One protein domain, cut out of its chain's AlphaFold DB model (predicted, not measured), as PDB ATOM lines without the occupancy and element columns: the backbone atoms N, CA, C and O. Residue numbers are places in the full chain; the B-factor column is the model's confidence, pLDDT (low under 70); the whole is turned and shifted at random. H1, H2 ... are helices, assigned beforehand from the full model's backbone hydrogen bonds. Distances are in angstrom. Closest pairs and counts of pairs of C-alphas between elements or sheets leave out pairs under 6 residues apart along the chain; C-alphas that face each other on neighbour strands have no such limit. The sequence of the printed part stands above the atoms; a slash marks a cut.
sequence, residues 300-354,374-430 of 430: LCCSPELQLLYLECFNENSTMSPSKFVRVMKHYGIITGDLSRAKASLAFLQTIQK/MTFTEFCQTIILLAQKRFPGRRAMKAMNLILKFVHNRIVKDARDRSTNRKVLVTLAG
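What this domain is: This is residues 300 to 354 and 374 to 430 of the 430 residues of the protein "Hypothetical protein" of Lotharella globosa (UniProt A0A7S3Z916). Four short helices, H1 to H4, make a small compact body as a loose ring, closed thinly between H4 and H1, and the long helix H5 crosses one side of it, then runs far out. Residues 415 to 430 stick out as a free arm and make the length. The printed part has 112 residues with five named helices, H1 to H5 in chain order, and no named strand: all helix. It is only just compact, close to loose, with a radius of gyration of the C-alphas of 15.7 A, and spans 56 by 33 by 27 A.

Where its parts are: Find C-alpha 304 at (218.769, 181.069, 227.244), where H1 begins, residues 304 to 313. Next come H2, residues 322 to 331, and H3, residues 341 to 352. Beyond the cut, H4 takes residues 376 to 390, 20.8 A long. H5, residues 396 to 427, runs 46.7 A to C-alpha 427 at (228.222, 211.928, 222.861).

How they stand to each other: Start at the hubs, H1 and H4, which touch three helices each. They only just touch each other, with 3 pairs of C-alphas within 8 A, closest at Tyr 310 and Phe 376, 7.2 A. H1 touches H2 at a steep tilt of 46 degrees, opposite ways; the closest C-alphas, Cys 313 and Phe 325, are 6.3 A apart. H2 touches H3, closest C-alphas Pro 322 and Ser 345, 5.4 A. H3 touches H4, closest C-alphas Thr 351 and Glu 378, 6.0 A. H5 touches H4 with residues 396 to 403 alone, about perpendicular at 78 degrees; C-alphas 387 and 399 are closest, 5.1 A. H1 and H3 are apart. In all five helices every O i to N i+4 pair is within hydrogen-bond range.

The domain as a whole: C-alphas 354 and 430, the farthest apart, are 56.2 A from each other. Residues 355 to 373 are not printed; the gap is 10.7 A. No link printed whole is long. Confidence is under 70 at residues 300 to 302, 315 to 318, 354 and 421 to 430.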
ATOM      1  N   LEU A 300     213.679 172.492 225.600       58.56
ATOM      2  CA  LEU A 300     213.056 173.804 225.851       58.56
ATOM      3  C   LEU A 300     213.484 174.427 227.181       58.56
ATOM      4  O   LEU A 300     213.585 175.645 227.287       58.56
ATOM      5  N   CYS A 301     213.763 173.606 228.194       58.88
ATOM      6  CA  CYS A 301     214.240 174.081 229.496       58.88
ATOM      7  C   CYS A 301     215.668 174.660 229.427       58.88
ATOM      8  O   CYS A 301     216.108 175.322 230.368       58.88
ATOM      9  N   CYS A 302     216.370 174.437 228.314       65.81
ATOM     10  CA  CYS A 302     217.732 174.906 228.075       65.81
ATOM     11  C   CYS A 302     217.807 176.183 227.223       65.81
ATOM     12  O   CYS A 302     218.910 176.657 226.970       65.81
ATOM     13  N   SER A 303     216.680 176.768 226.792       80.12
ATOM     14  CA  SER A 303     216.724 178.026 226.032       80.12
ATOM     15  C   SER A 303     217.218 179.181 226.923       80.12
ATOM     16  O   SER A 303     216.662 179.405 228.011       80.12
ATOM     17  N   PRO A 304     218.238 179.942 226.481       82.38
ATOM     18  CA  PRO A 304     218.769 181.069 227.244       82.38
ATOM     19  C   PRO A 304     217.714 182.164 227.448       82.38
ATOM     20  O   PRO A 304     217.684 182.806 228.496       82.38
ATOM     21  N   GLU A 305     216.781 182.334 226.508       85.50
ATOM     22  CA  GLU A 305     215.676 183.290 226.608       85.50
ATOM     23  C   GLU A 305     214.755 182.989 227.793       85.50
ATOM     24  O   GLU A 305     214.363 183.900 228.521       85.50
ATOM     25  N   LEU A 306     214.426 181.713 228.022       85.31
ATOM     26  CA  LEU A 306     213.613 181.293 229.169       85.31
ATOM     27  C   LEU A 306     214.338 181.494 230.490       85.31
ATOM     28  O   LEU A 306     213.712 181.899 231.469       85.31
ATOM     29  N   GLN A 307     215.637 181.207 230.523       83.75
ATOM     30  CA  GLN A 307     216.449 181.406 231.718       83.75
ATOM     31  C   GLN A 307     216.553 182.892 232.064       83.75
ATOM     32  O   GLN A 307     216.348 183.256 233.219       83.75
ATOM     33  N   LEU A 308     216.781 183.761 231.075       84.44
ATOM     34  CA  LEU A 308     216.798 185.211 231.267       84.44
ATOM     35  C   LEU A 308     215.438 185.731 231.743       84.44
ATOM     36  O   LEU A 308     215.368 186.458 232.734       84.44
ATOM     37  N   LEU A 309     214.352 185.291 231.103       87.12
ATOM     38  CA  LEU A 309     212.991 185.660 231.488       87.12
ATOM     39  C   LEU A 309     212.666 185.210 232.921       87.12
ATOM     40  O   LEU A 309     212.040 185.949 233.685       87.12
ATOM     41  N   TYR A 310     213.109 184.009 233.298       87.00
ATOM     42  CA  TYR A 310     212.973 183.489 234.652       87.00
ATOM     43  C   TYR A 310     213.792 184.303 235.657       87.00
ATOM     44  O   TYR A 310     213.269 184.682 236.699       87.00
ATOM     45  N   LEU A 311     215.046 184.632 235.355       84.69
ATOM     46  CA  LEU A 311     215.887 185.435 236.246       84.69
ATOM     47  C   LEU A 311     215.318 186.843 236.461       84.69
ATOM     48  O   LEU A 311     215.308 187.335 237.586       84.69
ATOM     49  N   GLU A 312     214.756 187.466 235.427       83.12
ATOM     50  CA  GLU A 312     214.094 188.768 235.571       83.12
ATOM     51  C   GLU A 312     212.811 188.682 236.416       83.12
ATOM     52  O   GLU A 312     212.502 189.555 237.240       83.12
ATOM     53  N   CYS A 313     212.076 187.581 236.266       80.19
ATOM     54  CA  CYS A 313     210.934 187.262 237.112       80.19
ATOM     55  C   CYS A 313     211.350 187.070 238.585       80.19
ATOM     56  O   CYS A 313     210.712 187.625 239.493       80.19
ATOM     57  N   PHE A 314     212.452 186.359 238.832       76.56
ATOM     58  CA  PHE A 314     212.918 185.940 240.153       76.56
ATOM     59  C   PHE A 314     214.211 186.648 240.556       76.56
ATOM     60  O   PHE A 314     215.303 186.093 240.471       76.56
ATOM     61  N   ASN A 315     214.068 187.856 241.105       68.31
ATOM     62  CA  ASN A 315     215.186 188.515 241.777       68.31
ATOM     63  C   ASN A 315     215.456 187.848 243.138       68.31
ATOM     64  O   ASN A 315     214.521 187.568 243.899       68.31
ATOM     65  N   GLU A 316     216.742 187.604 243.395       54.97
ATOM     66  CA  GLU A 316     217.403 186.928 244.522       54.97
ATOM     67  C   GLU A 316     216.588 186.726 245.820       54.97
ATOM     68  O   GLU A 316     216.846 187.382 246.822       54.97
ATOM     69  N   ASN A 317     215.689 185.730 245.853       55.28
ATOM     70  CA  ASN A 317     214.902 185.265 247.021       55.28
ATOM     71  C   ASN A 317     213.480 185.837 247.193       55.28
ATOM     72  O   ASN A 317     212.838 185.574 248.213       55.28
ATOM     73  N   SER A 318     212.923 186.544 246.211       61.19
ATOM     74  CA  SER A 318     211.515 186.974 246.277       61.19
ATOM     75  C   SER A 318     210.543 185.891 245.780       61.19
ATOM     76  O   SER A 318     210.774 185.246 244.757       61.19
ATOM     77  N   THR A 319     209.445 185.665 246.510       71.12
ATOM     78  CA  THR A 319     208.266 184.970 245.971       71.12
ATOM     79  C   THR A 319     207.667 185.854 244.880       71.12
ATOM     80  O   THR A 319     207.390 187.034 245.100       71.12
ATOM     81  N   MET A 320     207.516 185.322 243.665       79.31
ATOM     82  CA  MET A 320     206.927 186.096 242.575       79.31
ATOM     83  C   MET A 320     205.429 186.264 242.822       79.31
ATOM     84  O   MET A 320     204.710 185.283 242.998       79.31
ATOM     85  N   SER A 321     204.945 187.505 242.816       84.50
ATOM     86  CA  SER A 321     203.508 187.764 242.806       84.50
ATOM     87  C   SER A 321     202.941 187.578 241.390       84.50
ATOM     88  O   SER A 321     203.633 187.889 240.410       84.50
ATOM     89  N   PRO A 322     201.670 187.156 241.248       87.62
ATOM     90  CA  PRO A 322     201.018 187.050 239.940       87.62
ATOM     91  C   PRO A 322     201.075 188.365 239.146       87.62
ATOM     92  O   PRO A 322     201.289 188.372 237.936       87.62
ATOM     93  N   SER A 323     200.950 189.506 239.831       87.31
ATOM     94  CA  SER A 323     201.013 190.832 239.207       87.31
ATOM     95  C   SER A 323     202.390 191.138 238.613       87.31
ATOM     96  O   SER A 323     202.468 191.722 237.529       87.31
ATOM     97  N   LYS A 324     203.477 190.739 239.294       87.69
ATOM     98  CA  LYS A 324     204.843 190.894 238.773       87.69
ATOM     99  C   LYS A 324     205.048 190.003 237.550       87.69
ATOM    100  O   LYS A 324     205.516 190.501 236.531       87.69
ATOM    101  N   PHE A 325     204.615 188.743 237.620       90.75
ATOM    102  CA  PHE A 325     204.660 187.815 236.489       90.75
ATOM    103  C   PHE A 325     203.970 188.401 235.252       90.75
ATOM    104  O   PHE A 325     204.589 188.541 234.201       90.75
ATOM    105  N   VAL A 326     202.715 188.841 235.387       92.50
ATOM    106  CA  VAL A 326     201.947 189.434 234.280       92.50
ATOM    107  C   VAL A 326     202.640 190.672 233.704       92.50
ATOM    108  O   VAL A 326     202.628 190.866 232.490       92.50
ATOM    109  N   ARG A 327     203.263 191.508 234.545       91.12
ATOM    110  CA  ARG A 327     204.011 192.685 234.080       91.12
ATOM    111  C   ARG A 327     205.194 192.284 233.199       91.12
ATOM    112  O   ARG A 327     205.337 192.856 232.121       91.12
ATOM    113  N   VAL A 328     205.988 191.302 233.626       91.44
ATOM    114  CA  VAL A 328     207.141 190.807 232.855       91.44
ATOM    115  C   VAL A 328     206.669 190.159 231.552       91.44
ATOM    116  O   VAL A 328     207.117 190.535 230.475       91.44
ATOM    117  N   MET A 329     205.674 189.273 231.606       94.00
ATOM    118  CA  MET A 329     205.132 188.633 230.401       94.00
ATOM    119  C   MET A 329     204.554 189.648 229.399       94.00
ATOM    120  O   MET A 329     204.659 189.466 228.186       94.00
ATOM    121  N   LYS A 330     203.961 190.748 229.880       93.19
ATOM    122  CA  LYS A 330     203.505 191.846 229.017       93.19
ATOM    123  C   LYS A 330     204.681 192.607 228.397       93.19
ATOM    124  O   LYS A 330     204.625 192.917 227.212       93.19
ATOM    125  N   HIS A 331     205.725 192.898 229.174       90.88
ATOM    126  CA  HIS A 331     206.932 193.580 228.693       90.88
ATOM    127  C   HIS A 331     207.573 192.832 227.516       90.88
ATOM    128  O   HIS A 331     207.862 193.426 226.480       90.88
ATOM    129  N   TYR A 332     207.661 191.507 227.635       91.00
ATOM    130  CA  TYR A 332     208.197 190.626 226.600       91.00
ATOM    131  C   TYR A 332     207.234 190.317 225.448       91.00
ATOM    132  O   TYR A 332     207.538 189.495 224.587       91.00
ATOM    133  N   GLY A 333     206.059 190.949 225.416       89.88
ATOM    134  CA  GLY A 333     205.082 190.739 224.351       89.88
ATOM    135  C   GLY A 333     204.532 189.314 224.303       89.88
ATOM    136  O   GLY A 333     204.086 188.875 223.246       89.88
ATOM    137  N   ILE A 334     204.567 188.580 225.422       91.56
ATOM    138  CA  ILE A 334     203.909 187.274 225.573       91.56
ATOM    139  C   ILE A 334     202.404 187.477 225.755       91.56
ATOM    140  O   ILE A 334     201.600 186.758 225.166       91.56
ATOM    141  N   ILE A 335     202.028 188.484 226.545       92.44
ATOM    142  CA  ILE A 335     200.637 188.896 226.761       92.44
ATOM    143  C   ILE A 335     200.325 190.055 225.815       92.44
ATOM    144  O   ILE A 335     200.712 191.196 226.076       92.44
ATOM    145  N   THR A 336     199.617 189.759 224.727       87.88
ATOM    146  CA  THR A 336     199.167 190.731 223.717       87.88
ATOM    147  C   THR A 336     197.747 190.403 223.273       87.88
ATOM    148  O   THR A 336     197.446 189.220 223.123       87.88
ATOM    149  N   GLY A 337     196.920 191.426 223.020       80.50
ATOM    150  CA  GLY A 337     195.581 191.286 222.426       80.50
ATOM    151  C   GLY A 337     194.700 190.267 223.154       80.50
ATOM    152  O   GLY A 337     194.237 190.522 224.266       80.50
ATOM    153  N   ASP A 338     194.544 189.099 222.530       80.69
ATOM    154  CA  ASP A 338     193.616 188.012 222.881       80.69
ATOM    155  C   ASP A 338     193.913 187.325 224.222       80.69
ATOM    156  O   ASP A 338     193.034 186.747 224.880       80.69
ATOM    157  N   LEU A 339     195.171 187.391 224.666       89.75
ATOM    158  CA  LEU A 339     195.571 186.872 225.965       89.75
ATOM    159  C   LEU A 339     195.401 187.962 227.026       89.75
ATOM    160  O   LEU A 339     196.243 188.846 227.182       89.75
ATOM    161  N   SER A 340     194.316 187.885 227.796       91.25
ATOM    162  CA  SER A 340     194.059 188.852 228.866       91.25
ATOM    163  C   SER A 340     195.024 188.687 230.048       91.25
ATOM    164  O   SER A 340     195.495 187.589 230.368       91.25
ATOM    165  N   ARG A 341     195.267 189.787 230.775       92.38
ATOM    166  CA  ARG A 341     196.053 189.776 232.025       92.38
ATOM    167  C   ARG A 341     195.487 188.788 233.048       92.38
ATOM    168  O   ARG A 341     196.253 188.114 233.730       92.38
ATOM    169  N   ALA A 342     194.159 188.682 233.118       90.19
ATOM    170  CA  ALA A 342     193.464 187.749 233.999       90.19
ATOM    171  C   ALA A 342     193.762 186.289 233.625       90.19
ATOM    172  O   ALA A 342     194.127 185.506 234.498       90.19
ATOM    173  N   LYS A 343     193.717 185.937 232.330       91.06
ATOM    174  CA  LYS A 343     194.059 184.587 231.847       91.06
ATOM    175  C   LYS A 343     195.508 184.211 232.170       91.06
ATOM    176  O   LYS A 343     195.769 183.059 232.517       91.06
ATOM    177  N   ALA A 344     196.431 185.168 232.083       92.38
ATOM    178  CA  ALA A 344     197.832 184.939 232.421       92.38
ATOM    179  C   ALA A 344     198.069 184.793 233.932       92.38
ATOM    180  O   ALA A 344     198.793 183.895 234.357       92.38
ATOM    181  N   SER A 345     197.410 185.621 234.748       90.94
ATOM    182  CA  SER A 345     197.435 185.485 236.209       90.94
ATOM    183  C   SER A 345     196.835 184.153 236.660       90.94
ATOM    184  O   SER A 345     197.358 183.516 237.568       90.94
ATOM    185  N   LEU A 346     195.755 183.712 236.015       89.94
ATOM    186  CA  LEU A 346     195.115 182.433 236.300       89.94
ATOM    187  C   LEU A 346     196.024 181.259 235.919       89.94
ATOM    188  O   LEU A 346     196.148 180.331 236.707       89.94
ATOM    189  N   ALA A 347     196.724 181.320 234.781       90.00
ATOM    190  CA  ALA A 347     197.706 180.296 234.410       90.00
ATOM    191  C   ALA A 347     198.849 180.187 235.437       90.00
ATOM    192  O   ALA A 347     199.250 179.084 235.789       90.00
ATOM    193  N   PHE A 348     199.330 181.323 235.949       90.12
ATOM    194  CA  PHE A 348     200.340 181.373 237.009       90.12
ATOM    195  C   PHE A 348     199.847 180.752 238.322       90.12
ATOM    196  O   PHE A 348     200.558 179.980 238.960       90.12
ATOM    197  N   LEU A 349     198.620 181.077 238.735       88.12
ATOM    198  CA  LEU A 349     198.039 180.504 239.948       88.12
ATOM    199  C   LEU A 349     197.795 179.003 239.788       88.12
ATOM    200  O   LEU A 349     198.120 178.254 240.698       88.12
ATOM    201  N   GLN A 350     197.308 178.557 238.629       86.69
ATOM    202  CA  GLN A 350     197.062 177.142 238.346       86.69
ATOM    203  C   GLN A 350     198.323 176.287 238.473       86.69
ATOM    204  O   GLN A 350     198.251 175.185 239.006       86.69
ATOM    205  N   THR A 351     199.474 176.765 237.999       84.44
ATOM    206  CA  THR A 351     200.722 175.989 238.050       84.44
ATOM    207  C   THR A 351     201.344 175.957 239.438       84.44
ATOM    208  O   THR A 351     201.872 174.921 239.831       84.44
ATOM    209  N   ILE A 352     201.234 177.043 240.203       80.69
ATOM    210  CA  ILE A 352     201.754 177.116 241.578       80.69
ATOM    211  C   ILE A 352     200.839 176.401 242.572       80.69
ATOM    212  O   ILE A 352     201.318 175.826 243.547       80.69
ATOM    213  N   GLN A 353     199.528 176.438 242.337       73.62
ATOM    214  CA  GLN A 353     198.525 175.785 243.176       73.62
ATOM    215  C   GLN A 353     198.292 174.325 242.800       73.62
ATOM    216  O   GLN A 353     197.437 173.706 243.432       73.62
ATOM    217  N   LYS A 354     199.014 173.763 241.812       60.97
ATOM    218  CA  LYS A 354     198.868 172.341 241.480       60.97
ATOM    219  C   LYS A 354     198.986 171.529 242.773       60.97
ATOM    220  O   LYS A 354     200.022 171.599 243.445       60.97
ATOM    221  N   MET A 374     207.514 179.568 243.018       81.38
ATOM    222  CA  MET A 374     207.416 178.827 241.774       81.38
ATOM    223  C   MET A 374     208.800 178.305 241.383       81.38
ATOM    224  O   MET A 374     209.778 179.055 241.415       81.38
ATOM    225  N   THR A 375     208.892 177.032 241.033       84.12
ATOM    226  CA  THR A 375     210.132 176.443 240.524       84.12
ATOM    227  C   THR A 375     210.339 176.800 239.049       84.12
ATOM    228  O   THR A 375     209.406 177.194 238.347       84.12
ATOM    229  N   PHE A 376     211.563 176.637 238.539       84.25
ATOM    230  CA  PHE A 376     211.838 176.844 237.113       84.25
ATOM    231  C   PHE A 376     211.000 175.915 236.218       84.25
ATOM    232  O   PHE A 376     210.526 176.323 235.162       84.25
ATOM    233  N   THR A 377     210.743 174.685 236.662       83.31
ATOM    234  CA  THR A 377     209.908 173.733 235.920       83.31
ATOM    235  C   THR A 377     208.446 174.179 235.872       83.31
ATOM    236  O   THR A 377     207.836 174.158 234.803       83.31
ATOM    237  N   GLU A 378     207.892 174.655 236.990       87.19
ATOM    238  CA  GLU A 378     206.550 175.253 237.046       87.19
ATOM    239  C   GLU A 378     206.464 176.507 236.163       87.19
ATOM    240  O   GLU A 378     205.466 176.723 235.467       87.19
ATOM    241  N   PHE A 379     207.524 177.319 236.142       89.31
ATOM    242  CA  PHE A 379     207.626 178.480 235.264       89.31
ATOM    243  C   PHE A 379     207.548 178.076 233.790       89.31
ATOM    244  O   PHE A 379     206.664 178.559 233.084       89.31
ATOM    245  N   CYS A 380     208.377 177.130 233.341       88.50
ATOM    246  CA  CYS A 380     208.333 176.617 231.970       88.50
ATOM    247  C   CYS A 380     206.946 176.066 231.605       88.50
ATOM    248  O   CYS A 380     206.416 176.400 230.546       88.50
ATOM    249  N   GLN A 381     206.311 175.296 232.498       88.50
ATOM    250  CA  GLN A 381     204.939 174.807 232.292       88.50
ATOM    251  C   GLN A 381     203.939 175.952 232.109       88.50
ATOM    252  O   GLN A 381     203.052 175.880 231.260       88.50
ATOM    253  N   THR A 382     204.097 177.031 232.871       91.19
ATOM    254  CA  THR A 382     203.231 178.209 232.760       91.19
ATOM    255  C   THR A 382     203.413 178.893 231.418       91.19
ATOM    256  O   THR A 382     202.421 179.226 230.776       91.19
ATOM    257  N   ILE A 383     204.653 179.059 230.951       92.94
ATOM    258  CA  ILE A 383     204.916 179.646 229.632       92.94
ATOM    259  C   ILE A 383     204.340 178.768 228.515       92.94
ATOM    260  O   ILE A 383     203.729 179.310 227.598       92.94
ATOM    261  N   ILE A 384     204.428 177.437 228.619       91.06
ATOM    262  CA  ILE A 384     203.800 176.513 227.658       91.06
ATOM    263  C   ILE A 384     202.275 176.702 227.636       91.06
ATOM    264  O   ILE A 384     201.690 176.825 226.560       91.06
ATOM    265  N   LEU A 385     201.632 176.800 228.804       91.31
ATOM    266  CA  LEU A 385     200.193 177.064 228.893       91.31
ATOM    267  C   LEU A 385     199.818 178.415 228.268       91.31
ATOM    268  O   LEU A 385     198.803 178.515 227.578       91.31
ATOM    269  N   LEU A 386     200.629 179.458 228.473       93.19
ATOM    270  CA  LEU A 386     200.421 180.752 227.815       93.19
ATOM    271  C   LEU A 386     200.624 180.656 226.299       93.19
ATOM    272  O   LEU A 386     199.853 181.258 225.554       93.19
ATOM    273  N   ALA A 387     201.605 179.878 225.837       92.00
ATOM    274  CA  ALA A 387     201.865 179.637 224.421       92.00
ATOM    275  C   ALA A 387     200.668 178.984 223.735       92.00
ATOM    276  O   ALA A 387     200.210 179.469 222.704       92.00
ATOM    277  N   GLN A 388     200.128 177.927 224.337       91.69
ATOM    278  CA  GLN A 388     198.959 177.222 223.818       91.69
ATOM    279  C   GLN A 388     197.708 178.106 223.821       91.69
ATOM    280  O   GLN A 388     196.945 178.082 222.861       91.69
ATOM    281  N   LYS A 389     197.518 178.932 224.862       91.94
ATOM    282  CA  LYS A 389     196.405 179.894 224.914       91.94
ATOM    283  C   LYS A 389     196.536 181.011 223.879       91.94
ATOM    284  O   LYS A 389     195.519 181.507 223.412       91.94
ATOM    285  N   ARG A 390     197.762 181.429 223.551       91.62
ATOM    286  CA  ARG A 390     198.025 182.471 222.549       91.62
ATOM    287  C   ARG A 390     197.931 181.946 221.117       91.62
ATOM    288  O   ARG A 390     197.524 182.685 220.232       91.62
ATOM    289  N   PHE A 391     198.316 180.694 220.888       92.12
ATOM    290  CA  PHE A 391     198.308 180.063 219.572       92.12
ATOM    291  C   PHE A 391     197.411 178.819 219.580       92.12
ATOM    292  O   PHE A 391     197.933 177.696 219.539       92.12
ATOM    293  N   PRO A 392     196.075 178.994 219.641       90.50
ATOM    294  CA  PRO A 392     195.149 177.870 219.601       90.50
ATOM    295  C   PRO A 392     195.355 177.051 218.316       90.50
ATOM    296  O   PRO A 392     195.700 177.589 217.265       90.50
ATOM    297  N   GLY A 393     195.222 175.728 218.417       90.31
ATOM    298  CA  GLY A 393     195.417 174.798 217.296       90.31
ATOM    299  C   GLY A 393     196.876 174.456 216.959       90.31
ATOM    300  O   GLY A 393     197.123 173.531 216.186       90.31
ATOM    301  N   ARG A 394     197.877 175.125 217.552       90.19
ATOM    302  CA  ARG A 394     199.290 174.749 217.362       90.19
ATOM    303  C   ARG A 394     199.732 173.701 218.387       90.19
ATOM    304  O   ARG A 394     199.412 173.791 219.570       90.19
ATOM    305  N   ARG A 395     200.559 172.737 217.952       89.56
ATOM    306  CA  ARG A 395     201.252 171.804 218.866       89.56
ATOM    307  C   ARG A 395     202.066 172.594 219.897       89.56
ATOM    308  O   ARG A 395     202.701 173.586 219.536       89.56
ATOM    309  N   ALA A 396     202.106 172.114 221.143       84.06
ATOM    310  CA  ALA A 396     202.743 172.801 222.276       84.06
ATOM    311  C   ALA A 396     204.164 173.306 221.957       84.06
ATOM    312  O   ALA A 396     204.471 174.473 222.184       84.06
ATOM    313  N   MET A 397     204.994 172.463 221.333       83.62
ATOM    314  CA  MET A 397     206.363 172.808 220.926       83.62
ATOM    315  C   MET A 397     206.418 173.951 219.904       83.62
ATOM    316  O   MET A 397     207.211 174.878 220.046       83.62
ATOM    317  N   LYS A 398     205.546 173.927 218.885       88.12
ATOM    318  CA  LYS A 398     205.485 174.989 217.868       88.12
ATOM    319  C   LYS A 398     205.019 176.309 218.481       88.12
ATOM    320  O   LYS A 398     205.579 177.352 218.160       88.12
ATOM    321  N   ALA A 399     204.025 176.269 219.368       90.06
ATOM    322  CA  ALA A 399     203.558 177.451 220.089       90.06
ATOM    323  C   ALA A 399     204.670 178.047 220.972       90.06
ATOM    324  O   ALA A 399     204.863 179.263 220.993       90.06
ATOM    325  N   MET A 400     205.433 177.187 221.650       88.88
ATOM    326  CA  MET A 400     206.546 177.598 222.499       88.88
ATOM    327  C   MET A 400     207.664 178.273 221.703       88.88
ATOM    328  O   MET A 400     208.087 179.368 222.063       88.88
ATOM    329  N   ASN A 401     208.088 177.687 220.580       87.94
ATOM    330  CA  ASN A 401     209.134 178.266 219.731       87.94
ATOM    331  C   ASN A 401     208.764 179.667 219.217       87.94
ATOM    332  O   ASN A 401     209.623 180.541 219.125       87.94
ATOM    333  N   LEU A 402     207.482 179.914 218.928       90.00
ATOM    334  CA  LEU A 402     207.012 181.248 218.541       90.00
ATOM    335  C   LEU A 402     207.137 182.238 219.694       90.00
ATOM    336  O   LEU A 402     207.641 183.339 219.487       90.00
ATOM    337  N   ILE A 403     206.715 181.848 220.902       91.44
ATOM    338  CA  ILE A 403     206.906 182.672 222.099       91.44
ATOM    339  C   ILE A 403     208.386 182.994 222.303       91.44
ATOM    340  O   ILE A 403     208.713 184.159 222.511       91.44
ATOM    341  N   LEU A 404     209.276 182.006 222.202       89.75
ATOM    342  CA  LEU A 404     210.713 182.224 222.381       89.75
ATOM    343  C   LEU A 404     211.275 183.180 221.335       89.75
ATOM    344  O   LEU A 404     212.031 184.075 221.690       89.75
ATOM    345  N   LYS A 405     210.831 183.081 220.078       90.19
ATOM    346  CA  LYS A 405     211.199 184.042 219.031       90.19
ATOM    347  C   LYS A 405     210.743 185.468 219.367       90.19
ATOM    348  O   LYS A 405     211.496 186.414 219.151       90.19
ATOM    349  N   PHE A 406     209.543 185.643 219.932       88.81
ATOM    350  CA  PHE A 406     209.078 186.957 220.398       88.81
ATOM    351  C   PHE A 406     209.928 187.501 221.547       88.81
ATOM    352  O   PHE A 406     210.329 188.664 221.508       88.81
ATOM    353  N   VAL A 407     210.226 186.658 222.540       90.62
ATOM    354  CA  VAL A 407     211.080 187.022 223.677       90.62
ATOM    355  C   VAL A 407     212.473 187.408 223.181       90.62
ATOM    356  O   VAL A 407     212.951 188.485 223.520       90.62
ATOM    357  N   HIS A 408     213.076 186.596 222.313       89.62
ATOM    358  CA  HIS A 408     214.388 186.845 221.720       89.62
ATOM    359  C   HIS A 408     214.435 188.191 220.987       89.62
ATOM    360  O   HIS A 408     215.271 189.039 221.292       89.62
ATOM    361  N   ASN A 409     213.484 188.437 220.080       89.06
ATOM    362  CA  ASN A 409     213.402 189.700 219.343       89.06
ATOM    363  C   ASN A 409     213.276 190.902 220.282       89.06
ATOM    364  O   ASN A 409     213.835 191.966 220.006       89.06
ATOM    365  N   ARG A 410     212.556 190.742 221.399       88.44
ATOM    366  CA  ARG A 410     212.425 191.802 222.393       88.44
ATOM    367  C   ARG A 410     213.722 192.038 223.158       88.44
ATOM    368  O   ARG A 410     214.122 193.189 223.267       88.44
ATOM    369  N   ILE A 411     214.401 190.983 223.608       85.88
ATOM    370  CA  ILE A 411     215.708 191.083 224.279       85.88
ATOM    371  C   ILE A 411     216.718 191.792 223.372       85.88
ATOM    372  O   ILE A 411     217.391 192.724 223.807       85.88
ATOM    373  N   VAL A 412     216.798 191.387 222.101       85.81
ATOM    374  CA  VAL A 412     217.705 191.999 221.118       85.81
ATOM    375  C   VAL A 412     217.369 193.474 220.908       85.81
ATOM    376  O   VAL A 412     218.275 194.306 220.859       85.81
ATOM    377  N   LYS A 413     216.080 193.822 220.817       87.38
ATOM    378  CA  LYS A 413     215.646 195.219 220.700       87.38
ATOM    379  C   LYS A 413     216.029 196.034 221.938       87.38
ATOM    380  O   LYS A 413     216.675 197.065 221.794       87.38
ATOM    381  N   ASP A 414     215.725 195.539 223.134       84.62
ATOM    382  CA  ASP A 414     216.046 196.228 224.387       84.62
ATOM    383  C   ASP A 414     217.570 196.399 224.561       84.62
ATOM    384  O   ASP A 414     218.035 197.425 225.062       84.62
ATOM    385  N   ALA A 415     218.377 195.429 224.116       80.62
ATOM    386  CA  ALA A 415     219.837 195.533 224.109       80.62
ATOM    387  C   ALA A 415     220.339 196.615 223.136       80.62
ATOM    388  O   ALA A 415     221.231 197.394 223.489       80.62
ATOM    389  N   ARG A 416     219.745 196.705 221.938       82.38
ATOM    390  CA  ARG A 416     220.054 197.764 220.964       82.38
ATOM    391  C   ARG A 416     219.701 199.140 221.519       82.38
ATOM    392  O   ARG A 416     220.571 200.009 221.506       82.38
ATOM    393  N   ASP A 417     218.508 199.291 222.087       83.94
ATOM    394  CA  ASP A 417     218.017 200.541 222.678       83.94
ATOM    395  C   ASP A 417     218.889 200.995 223.867       83.94
ATOM    396  O   ASP A 417     219.156 202.181 224.058       83.94
ATOM    397  N   ARG A 418     219.418 200.060 224.667       79.69
ATOM    398  CA  ARG A 418     220.401 200.387 225.718       79.69
ATOM    399  C   ARG A 418     221.740 200.845 225.139       79.69
ATOM    400  O   ARG A 418     222.368 201.736 225.707       79.69
ATOM    401  N   SER A 419     222.184 200.256 224.029       72.44
ATOM    402  CA  SER A 419     223.444 200.632 223.378       72.44
ATOM    403  C   SER A 419     223.375 202.015 222.728       72.44
ATOM    404  O   SER A 419     224.320 202.790 222.854       72.44
ATOM    405  N   THR A 420     222.250 202.352 222.088       72.56
ATOM    406  CA  THR A 420     222.027 203.666 221.476       72.56
ATOM    407  C   THR A 420     221.942 204.735 222.553       72.56
ATOM    408  O   THR A 420     222.646 205.734 222.454       72.56
ATOM    409  N   ASN A 421     221.219 204.478 223.646       65.50
ATOM    410  CA  ASN A 421     221.181 205.384 224.794       65.50
ATOM    411  C   ASN A 421     222.563 205.586 225.429       65.50
ATOM    412  O   ASN A 421     222.895 206.700 225.816       65.50
ATOM    413  N   ARG A 422     223.398 204.539 225.499       60.62
ATOM    414  CA  ARG A 422     224.777 204.659 225.996       60.62
ATOM    415  C   ARG A 422     225.656 205.484 225.055       60.62
ATOM    416  O   ARG A 422     226.441 206.284 225.542       60.62
ATOM    417  N   LYS A 423     225.514 205.324 223.734       59.47
ATOM    418  CA  LYS A 423     226.221 206.155 222.746       59.47
ATOM    419  C   LYS A 423     225.796 207.620 222.846       59.47
ATOM    420  O   LYS A 423     226.661 208.471 222.949       59.47
ATOM    421  N   VAL A 424     224.493 207.895 222.933       54.66
ATOM    422  CA  VAL A 424     223.953 209.254 223.115       54.66
ATOM    423  C   VAL A 424     224.454 209.887 224.420       54.66
ATOM    424  O   VAL A 424     224.859 211.040 224.413       54.66
ATOM    425  N   LEU A 425     224.509 209.130 225.522       45.66
ATOM    426  CA  LEU A 425     225.070 209.604 226.796       45.66
ATOM    427  C   LEU A 425     226.568 209.917 226.721       45.66
ATOM    428  O   LEU A 425     227.012 210.851 227.373       45.66
ATOM    429  N   VAL A 426     227.339 209.150 225.946       54.19
ATOM    430  CA  VAL A 426     228.774 209.405 225.742       54.19
ATOM    431  C   VAL A 426     228.987 210.613 224.826       54.19
ATOM    432  O   VAL A 426     229.849 211.429 225.111       54.19
ATOM    433  N   THR A 427     228.172 210.776 223.780       50.00
ATOM    434  CA  THR A 427     228.222 211.928 222.861       50.00
ATOM    435  C   THR A 427     227.724 213.234 223.490       50.00
ATOM    436  O   THR A 427     228.102 214.296 223.028       50.00
ATOM    437  N   LEU A 428     226.883 213.176 224.526       41.91
ATOM    438  CA  LEU A 428     226.446 214.357 225.290       41.91
ATOM    439  C   LEU A 428     227.393 214.725 226.445       41.91
ATOM    440  O   LEU A 428     227.223 215.782 227.047       41.91
ATOM    441  N   ALA A 429     228.320 213.835 226.811       50.09
ATOM    442  CA  ALA A 429     229.248 214.025 227.928       50.09
ATOM    443  C   ALA A 429     230.682 214.368 227.493       50.09
ATOM    444  O   ALA A 429     231.485 214.742 228.348       50.09
ATOM    445  N   GLY A 430     231.003 214.201 226.208       39.94
ATOM    446  CA  GLY A 430     232.199 214.754 225.568       39.94
ATOM    447  C   GLY A 430     231.827 216.001 224.789       39.94
ATOM    448  O   GLY A 430     232.697 216.891 224.711       39.94
TER     449      GLY A 430